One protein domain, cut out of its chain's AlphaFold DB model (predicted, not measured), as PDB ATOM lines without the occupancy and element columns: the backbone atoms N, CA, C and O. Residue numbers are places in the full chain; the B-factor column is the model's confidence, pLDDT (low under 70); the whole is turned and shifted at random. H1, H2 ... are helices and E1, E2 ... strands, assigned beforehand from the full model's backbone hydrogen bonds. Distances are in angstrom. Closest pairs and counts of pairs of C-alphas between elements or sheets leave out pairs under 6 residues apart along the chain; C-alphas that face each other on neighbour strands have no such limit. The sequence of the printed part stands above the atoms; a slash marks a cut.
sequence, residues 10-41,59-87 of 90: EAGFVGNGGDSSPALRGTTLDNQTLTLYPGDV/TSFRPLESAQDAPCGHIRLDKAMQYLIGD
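What this domain is: This is residues 10 to 41 and 59 to 87 of the 90 residues of the protein "Conserved protein YcjX" of Vibrio variabilis (UniProt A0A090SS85). A small, twisted three-stranded sheet, E1, E2 and E3, makes one end of an elongated shape; a long winding stretch without named elements, residues 59 to 76, leads from near the sheet to the short helix H1 at the other end. Residues 66 to 71 and 79 to 85, of which 79 to 84 belong to H1, stick out free. The printed part has 61 residues, with three named strands and then one named helix along the chain; the sheet's order is E1, E2, E3, antiparallel, and the class is mixed, though only 28 residues are in named elements, under half. It is only just loose, close to extended, with a radius of gyration of the C-alphas of 15.6 A and spans of 48 by 28 by 20 A.

Where its parts are: E1, residues 10 to 16, begins at C-alpha 10 (37.301, -22.131, 30.321) and is 19.0 A long from first to last C-alpha. E2, residues 19 to 27, is 25.3 A long, and E3, residues 33 to 36, is 10.1 A long. H1, residues 77 to 84, is 10.4 A long and ends at C-alpha 84 (61.842, -18.061, 39.887).

How they stand to each other: The strands form a meander, each the antiparallel neighbour of the one before, with E1 and E3 as edge strands. The hairpin E1 and E2 has directions 139 degrees apart; C-alphas 13 and 22 face each other at 4.3 A, and N 12 and O 23 are within hydrogen-bond range at 2.9 A. In the hairpin E2 and E3, at 147 degrees, C-alphas 25 and 35 face each other at 4.3 A, and N 24 and O 36 are within range at 2.8 A. The sheet is only just strongly twisted, its C-alphas up to 4.2 A off the best plane. H1 is not on the sheet, with 0 pairs of C-alphas within 10 A, and is apart from E1 and E2. In H1 every O i to N i+4 pair is within hydrogen-bond range.

The domain as a whole: The two C-alphas farthest apart, those of Gly 17 and Asp 87, are 48.6 A apart. Residues 42 to 58 are not printed, and C-alphas 41 and 59 are 13.6 A apart across this cut, which lies in the link from E3 to H1. The links E1 to E2 and E2 to E3 are tight. Mean pLDDT of the printed part is 92.5; residue 16 alone is under 70.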
ATOM      1  N   GLU A  10      37.870 -21.338  29.238       95.38
ATOM      2  CA  GLU A  10      37.301 -22.131  30.321       95.38
ATOM      3  C   GLU A  10      37.485 -23.616  29.995       95.38
ATOM      4  O   GLU A  10      37.129 -24.070  28.904       95.38
ATOM      5  N   ALA A  11      38.046 -24.379  30.935       94.44
ATOM      6  CA  ALA A  11      38.090 -25.832  30.833       94.44
ATOM      7  C   ALA A  11      36.786 -26.420  31.372       94.44
ATOM      8  O   ALA A  11      36.291 -26.004  32.419       94.44
ATOM      9  N   GLY A  12      36.252 -27.413  30.678       93.62
ATOM     10  CA  GLY A  12      35.037 -28.094  31.085       93.62
ATOM     11  C   GLY A  12      34.935 -29.475  30.467       93.62
ATOM     12  O   GLY A  12      35.900 -30.015  29.928       93.62
ATOM     13  N   PHE A  13      33.737 -30.036  30.552       92.19
ATOM     14  CA  PHE A  13      33.398 -31.304  29.935       92.19
ATOM     15  C   PHE A  13      32.084 -31.163  29.175       92.19
ATOM     16  O   PHE A  13      31.160 -30.498  29.643       92.19
ATOM     17  N   VAL A  14      31.997 -31.810  28.018       89.44
ATOM     18  CA  VAL A  14      30.761 -31.949  27.249       89.44
ATOM     19  C   VAL A  14      30.339 -33.409  27.330       89.44
ATOM     20  O   VAL A  14      31.131 -34.311  27.054       89.44
ATOM     21  N   GLY A  15      29.103 -33.638  27.767       85.56
ATOM     22  CA  GLY A  15      28.511 -34.968  27.842       85.56
ATOM     23  C   GLY A  15      27.528 -35.201  26.703       85.56
ATOM     24  O   GLY A  15      26.772 -34.298  26.352       85.56
ATOM     25  N   ASN A  16      27.505 -36.422  26.174       68.00
ATOM     26  CA  ASN A  16      26.415 -36.919  25.336       68.00
ATOM     27  C   ASN A  16      25.990 -38.291  25.885       68.00
ATOM     28  O   ASN A  16      26.545 -39.326  25.525       68.00
ATOM     29  N   GLY A  17      25.035 -38.302  26.819       78.25
ATOM     30  CA  GLY A  17      24.624 -39.523  27.517       78.25
ATOM     31  C   GLY A  17      25.598 -39.933  28.629       78.25
ATOM     32  O   GLY A  17      25.834 -39.152  29.546       78.25
ATOM     33  N   GLY A  18      26.106 -41.171  28.570       76.88
ATOM     34  CA  GLY A  18      26.978 -41.765  29.599       76.88
ATOM     35  C   GLY A  18      28.459 -41.380  29.503       76.88
ATOM     36  O   GLY A  18      29.192 -41.587  30.468       76.88
ATOM     37  N   ASP A  19      28.881 -40.789  28.383       81.31
ATOM     38  CA  ASP A  19      30.275 -40.430  28.131       81.31
ATOM     39  C   ASP A  19      30.500 -38.921  28.264       81.31
ATOM     40  O   ASP A  19      29.713 -38.099  27.782       81.31
ATOM     41  N   SER A  20      31.602 -38.559  28.923       88.06
ATOM     42  CA  SER A  20      32.025 -37.183  29.175       88.06
ATOM     43  C   SER A  20      33.390 -36.946  28.539       88.06
ATOM     44  O   SER A  20      34.349 -37.654  28.840       88.06
ATOM     45  N   SER A  21      33.476 -35.960  27.646       90.12
ATOM     46  CA  SER A  21      34.717 -35.591  26.961       90.12
ATOM     47  C   SER A  21      35.192 -34.216  27.420       90.12
ATOM     48  O   SER A  21      34.361 -33.317  27.582       90.12
ATOM     49  N   PRO A  22      36.502 -34.013  27.637       92.88
ATOM     50  CA  PRO A  22      37.024 -32.705  28.000       92.88
ATOM     51  C   PRO A  22      36.797 -31.710  26.858       92.88
ATOM     52  O   PRO A  22      36.849 -32.063  25.683       92.88
ATOM     53  N   ALA A  23      36.563 -30.454  27.203       94.94
ATOM     54  CA  ALA A  23      36.367 -29.388  26.236       94.94
ATOM     55  C   ALA A  23      36.982 -28.081  26.734       94.94
ATOM     56  O   ALA A  23      37.091 -27.833  27.937       94.94
ATOM     57  N   LEU A  24      37.357 -27.235  25.782       95.69
ATOM     58  CA  LEU A  24      37.697 -25.841  26.013       95.69
ATOM     59  C   LEU A  24      36.606 -24.964  25.419       95.69
ATOM     60  O   LEU A  24      36.170 -25.188  24.290       95.69
ATOM     61  N   ARG A  25      36.199 -23.948  26.173       96.50
ATOM     62  CA  ARG A  25      35.279 -22.908  25.723       96.50
ATOM     63  C   ARG A  25      35.981 -21.556  25.727       96.50
ATOM     64  O   ARG A  25      36.709 -21.239  26.664       96.50
ATOM     65  N   GLY A  26      35.747 -20.749  24.703       96.69
ATOM     66  CA  GLY A  26      36.246 -19.378  24.644       96.69
ATOM     67  C   GLY A  26      35.680 -18.602  23.463       96.69
ATOM     68  O   GLY A  26      34.826 -19.100  22.728       96.69
ATOM     69  N   THR A  27      36.179 -17.384  23.273       97.62
ATOM     70  CA  THR A  27      35.799 -16.518  22.150       97.62
ATOM     71  C   THR A  27      36.919 -16.488  21.117       97.62
ATOM     72  O   THR A  27      38.055 -16.163  21.454       97.62
ATOM     73  N   THR A  28      36.632 -16.828  19.862       96.62
ATOM     74  CA  THR A  28      37.610 -16.797  18.765       96.62
ATOM     75  C   THR A  28      38.008 -15.366  18.410       96.62
ATOM     76  O   THR A  28      37.353 -14.400  18.809       96.62
ATOM     77  N   LEU A  29      39.082 -15.207  17.630       96.81
ATOM     78  CA  LEU A  29      39.533 -13.891  17.161       96.81
ATOM     79  C   LEU A  29      38.454 -13.135  16.369       96.81
ATOM     80  O   LEU A  29      38.356 -11.915  16.525       96.81
ATOM     81  N   ASP A  30      37.597 -13.870  15.654       96.56
ATOM     82  CA  ASP A  30      36.441 -13.374  14.892       96.56
ATOM     83  C   ASP A  30      35.193 -13.123  15.756       96.56
ATOM     84  O   ASP A  30      34.088 -12.938  15.245       96.56
ATOM     85  N   ASN A  31      35.361 -13.106  17.080       95.81
ATOM     86  CA  ASN A  31      34.325 -12.780  18.054       95.81
ATOM     87  C   ASN A  31      33.172 -13.801  18.128       95.81
ATOM     88  O   ASN A  31      32.039 -13.444  18.453       95.81
ATOM     89  N   GLN A  32      33.457 -15.078  17.852       96.81
ATOM     90  CA  GLN A  32      32.487 -16.172  17.969       96.81
ATOM     91  C   GLN A  32      32.743 -16.993  19.234       96.81
ATOM     92  O   GLN A  32      33.886 -17.312  19.550       96.81
ATOM     93  N   THR A  33      31.685 -17.370  19.955       96.00
ATOM     94  CA  THR A  33      31.813 -18.332  21.060       96.00
ATOM     95  C   THR A  33      31.995 -19.733  20.493       96.00
ATOM     96  O   THR A  33      31.162 -20.199  19.719       96.00
ATOM     97  N   LEU A  34      33.058 -20.411  20.912       96.00
ATOM     98  CA  LEU A  34      33.414 -21.743  20.450       96.00
ATOM     99  C   LEU A  34      33.678 -22.659  21.645       96.00
ATOM    100  O   LEU A  34      34.432 -22.305  22.552       96.00
ATOM    101  N   THR A  35      33.073 -23.845  21.613       95.56
ATOM    102  CA  THR A  35      33.369 -24.957  22.520       95.56
ATOM    103  C   THR A  35      33.910 -26.104  21.684       95.56
ATOM    104  O   THR A  35      33.237 -26.546  20.755       95.56
ATOM    105  N   LEU A  36      35.115 -26.577  21.991       94.06
ATOM    106  CA  LEU A  36      35.797 -27.590  21.188       94.06
ATOM    107  C   LEU A  36      36.579 -28.584  22.046       94.06
ATOM    108  O   LEU A  36      37.017 -28.265  23.152       94.06
ATOM    109  N   TYR A  37      36.789 -29.782  21.503       91.88
ATOM    110  CA  TYR A  37      37.809 -30.707  21.991       91.88
ATOM    111  C   TYR A  37      39.164 -30.293  21.395       91.88
ATOM    112  O   TYR A  37      39.281 -30.271  20.171       91.88
ATOM    113  N   PRO A  38      40.184 -29.950  22.207       87.12
ATOM    114  CA  PRO A  38      41.446 -29.398  21.697       87.12
ATOM    115  C   PRO A  38      42.349 -30.422  21.000       87.12
ATOM    116  O   PRO A  38      43.416 -30.054  20.510       87.12
ATOM    117  N   GLY A  39      41.946 -31.694  20.966       86.56
ATOM    118  CA  GLY A  39      42.777 -32.775  20.459       86.56
ATOM    119  C   GLY A  39      43.838 -33.229  21.458       86.56
ATOM    120  O   GLY A  39      44.088 -32.602  22.491       86.56
ATOM    121  N   ASP A  40      44.482 -34.339  21.120       87.12
ATOM    122  CA  ASP A  40      45.602 -34.880  21.877       87.12
ATOM    123  C   ASP A  40      46.924 -34.309  21.365       87.12
ATOM    124  O   ASP A  40      47.218 -34.338  20.169       87.12
ATOM    125  N   VAL A  41      47.761 -33.830  22.287       88.12
ATOM    126  CA  VAL A  41      49.122 -33.383  21.973       88.12
ATOM    127  C   VAL A  41      50.102 -34.504  22.332       88.12
ATOM    128  O   VAL A  41      50.223 -34.850  23.512       88.12
ATOM    129  N   THR A  59      43.327 -23.505  17.898       92.62
ATOM    130  CA  THR A  59      42.513 -22.294  17.802       92.62
ATOM    131  C   THR A  59      43.014 -21.218  18.765       92.62
ATOM    132  O   THR A  59      43.241 -21.471  19.949       92.62
ATOM    133  N   SER A  60      43.168 -19.995  18.255       94.94
ATOM    134  CA  SER A  60      43.486 -18.821  19.070       94.94
ATOM    135  C   SER A  60      42.217 -18.188  19.636       94.94
ATOM    136  O   SER A  60      41.219 -18.033  18.928       94.94
ATOM    137  N   PHE A  61      42.280 -17.776  20.900       96.88
ATOM    138  CA  PHE A  61      41.162 -17.179  21.623       96.88
ATOM    139  C   PHE A  61      41.482 -15.746  22.047       96.88
ATOM    140  O   PHE A  61      42.622 -15.413  22.376       96.88
ATOM    141  N   ARG A  62      40.456 -14.901  22.056       96.44
ATOM    142  CA  ARG A  62      40.483 -13.584  22.693       96.44
ATOM    143  C   ARG A  62      40.509 -13.762  24.215       96.44
ATOM    144  O   ARG A  62      40.016 -14.778  24.705       96.44
ATOM    145  N   PRO A  63      41.036 -12.787  24.974       93.88
ATOM    146  CA  PRO A  63      40.911 -12.790  26.428       93.88
ATOM    147  C   PRO A  63      39.449 -12.939  26.863       93.88
ATOM    148  O   PRO A  63      38.552 -12.424  26.191       93.88
ATOM    149  N   LEU A  64      39.218 -13.611  27.992       92.81
ATOM    150  CA  LEU A  64      37.895 -13.635  28.610       92.81
ATOM    151  C   LEU A  64      37.491 -12.212  29.002       92.81
ATOM    152  O   LEU A  64      38.319 -11.422  29.465       92.81
ATOM    153  N   GLU A  65      36.209 -11.899  28.829       87.94
ATOM    154  CA  GLU A  65      35.662 -10.652  29.346       87.94
ATOM    155  C   GLU A  65      35.823 -10.633  30.867       87.94
ATOM    156  O   GLU A  65      35.446 -11.567  31.575       87.94
ATOM    157  N   SER A  66      36.435  -9.568  31.366       86.25
ATOM    158  CA  SER A  66      36.669  -9.350  32.788       86.25
ATOM    159  C   SER A  66      36.383  -7.894  33.121       86.25
ATOM    160  O   SER A  66      36.462  -7.014  32.261       86.25
ATOM    161  N   ALA A  67      36.003  -7.640  34.373       86.94
ATOM    162  CA  ALA A  67      35.866  -6.275  34.855       86.94
ATOM    163  C   ALA A  67      37.233  -5.576  34.815       86.94
ATOM    164  O   ALA A  67      38.260  -6.206  35.051       86.94
ATOM    165  N   GLN A  68      37.232  -4.273  34.538       83.69
ATOM    166  CA  GLN A  68      38.442  -3.502  34.226       83.69
ATOM    167  C   GLN A  68      39.509  -3.534  35.340       83.69
ATOM    168  O   GLN A  68      40.696  -3.478  35.037       83.69
ATOM    169  N   ASP A  69      39.085  -3.711  36.596       88.88
ATOM    170  CA  ASP A  69      39.951  -3.788  37.782       88.88
ATOM    171  C   ASP A  69      40.020  -5.197  38.403       88.88
ATOM    172  O   ASP A  69      40.512  -5.378  39.519       88.88
ATOM    173  N   ALA A  70      39.501  -6.216  37.714       90.25
ATOM    174  CA  ALA A  70      39.605  -7.593  38.177       90.25
ATOM    175  C   ALA A  70      40.966  -8.196  37.787       90.25
ATOM    176  O   ALA A  70      41.469  -7.944  36.690       90.25
ATOM    177  N   PRO A  71      41.571  -9.037  38.645       90.00
ATOM    178  CA  PRO A  71      42.773  -9.764  38.269       90.00
ATOM    179  C   PRO A  71      42.475 -10.722  37.109       90.00
ATOM    180  O   PRO A  71      41.477 -11.447  37.123       90.00
ATOM    181  N   CYS A  72      43.374 -10.774  36.127       91.06
ATOM    182  CA  CYS A  72      43.296 -11.766  35.061       91.06
ATOM    183  C   CYS A  72      43.441 -13.183  35.630       91.06
ATOM    184  O   CYS A  72      44.334 -13.453  36.440       91.06
ATOM    185  N   GLY A  73      42.621 -14.113  35.140       93.81
ATOM    186  CA  GLY A  73      42.850 -15.537  35.371       93.81
ATOM    187  C   GLY A  73      44.193 -15.979  34.781       93.81
ATOM    188  O   GLY A  73      44.640 -15.440  33.768       93.81
ATOM    189  N   HIS A  74      44.839 -16.972  35.391       96.12
ATOM    190  CA  HIS A  74      46.112 -17.527  34.925       96.12
ATOM    191  C   HIS A  74      46.193 -19.031  35.208       96.12
ATOM    192  O   HIS A  74      45.516 -19.554  36.089       96.12
ATOM    193  N   ILE A  75      47.114 -19.735  34.543       97.44
ATOM    194  CA  ILE A  75      47.380 -21.157  34.802       97.44
ATOM    195  C   ILE A  75      48.836 -21.331  35.218       97.44
ATOM    196  O   ILE A  75      49.739 -21.133  34.407       97.44
ATOM    197  N   ARG A  76      49.057 -21.770  36.465       97.75
ATOM    198  CA  ARG A  76      50.373 -22.110  37.046       97.75
ATOM    199  C   ARG A  76      51.398 -20.964  37.110       97.75
ATOM    200  O   ARG A  76      52.594 -21.229  37.251       97.75
ATOM    201  N   LEU A  77      50.960 -19.706  37.013       97.25
ATOM    202  CA  LEU A  77      51.847 -18.548  37.167       97.25
ATOM    203  C   LEU A  77      52.400 -18.447  38.599       97.25
ATOM    204  O   LEU A  77      53.566 -18.121  38.786       97.25
ATOM    205  N   ASP A  78      51.611 -18.846  39.593       96.50
ATOM    206  CA  ASP A  78      52.016 -19.069  40.984       96.50
ATOM    207  C   ASP A  78      53.207 -20.037  41.097       96.50
ATOM    208  O   ASP A  78      54.215 -19.720  41.731       96.50
ATOM    209  N   LYS A  79      53.154 -21.187  40.410       97.75
ATOM    210  CA  LYS A  79      54.271 -22.146  40.384       97.75
ATOM    211  C   LYS A  79      55.500 -21.581  39.686       97.75
ATOM    212  O   LYS A  79      56.620 -21.864  40.114       97.75
ATOM    213  N   ALA A  80      55.305 -20.805  38.622       97.56
ATOM    214  CA  ALA A  80      56.401 -20.120  37.948       97.56
ATOM    215  C   ALA A  80      57.078 -19.115  38.895       97.56
ATOM    216  O   ALA A  80      58.299 -19.143  39.031       97.56
ATOM    217  N   MET A  81      56.304 -18.301  39.620       96.88
ATOM    218  CA  MET A  81      56.837 -17.358  40.608       96.88
ATOM    219  C   MET A  81      57.563 -18.071  41.750       96.88
ATOM    220  O   MET A  81      58.686 -17.704  42.084       96.88
ATOM    221  N   GLN A  82      56.985 -19.139  42.301       97.50
ATOM    222  CA  GLN A  82      57.633 -19.923  43.352       97.50
ATOM    223  C   GLN A  82      58.999 -20.472  42.913       97.50
ATOM    224  O   GLN A  82      59.929 -20.505  43.717       97.50
ATOM    225  N   TYR A  83      59.127 -20.902  41.656       97.44
ATOM    226  CA  TYR A  83      60.388 -21.405  41.110       97.44
ATOM    227  C   TYR A  83      61.410 -20.289  40.851       97.44
ATOM    228  O   TYR A  83      62.591 -20.475  41.123       97.44
ATOM    229  N   LEU A  84      60.962 -19.150  40.317       97.56
ATOM    230  CA  LEU A  84      61.842 -18.061  39.887       97.56
ATOM    231  C   LEU A  84      62.327 -17.172  41.036       97.56
ATOM    232  O   LEU A  84      63.467 -16.721  41.003       97.56
ATOM    233  N   ILE A  85      61.455 -16.874  42.004       97.81
ATOM    234  CA  ILE A  85      61.724 -15.881  43.059       97.81
ATOM    235  C   ILE A  85      61.379 -16.370  44.467       97.81
ATOM    236  O   ILE A  85      61.657 -15.681  45.446       97.81
ATOM    237  N   GLY A  86      60.759 -17.542  44.604       97.62
ATOM    238  CA  GLY A  86      60.253 -18.011  45.892       97.62
ATOM    239  C   GLY A  86      61.339 -18.346  46.921       97.62
ATOM    240  O   GLY A  86      61.041 -18.426  48.110       97.62
ATOM    241  N   ASP A  87      62.596 -18.521  46.510       97.50
ATOM    242  CA  ASP A  87      63.735 -18.653  47.425       97.50
ATOM    243  C   ASP A  87      64.172 -17.308  48.034       97.50
ATOM    244  O   ASP A  87      64.843 -17.306  49.066       97.50
TER     245      ASP A  87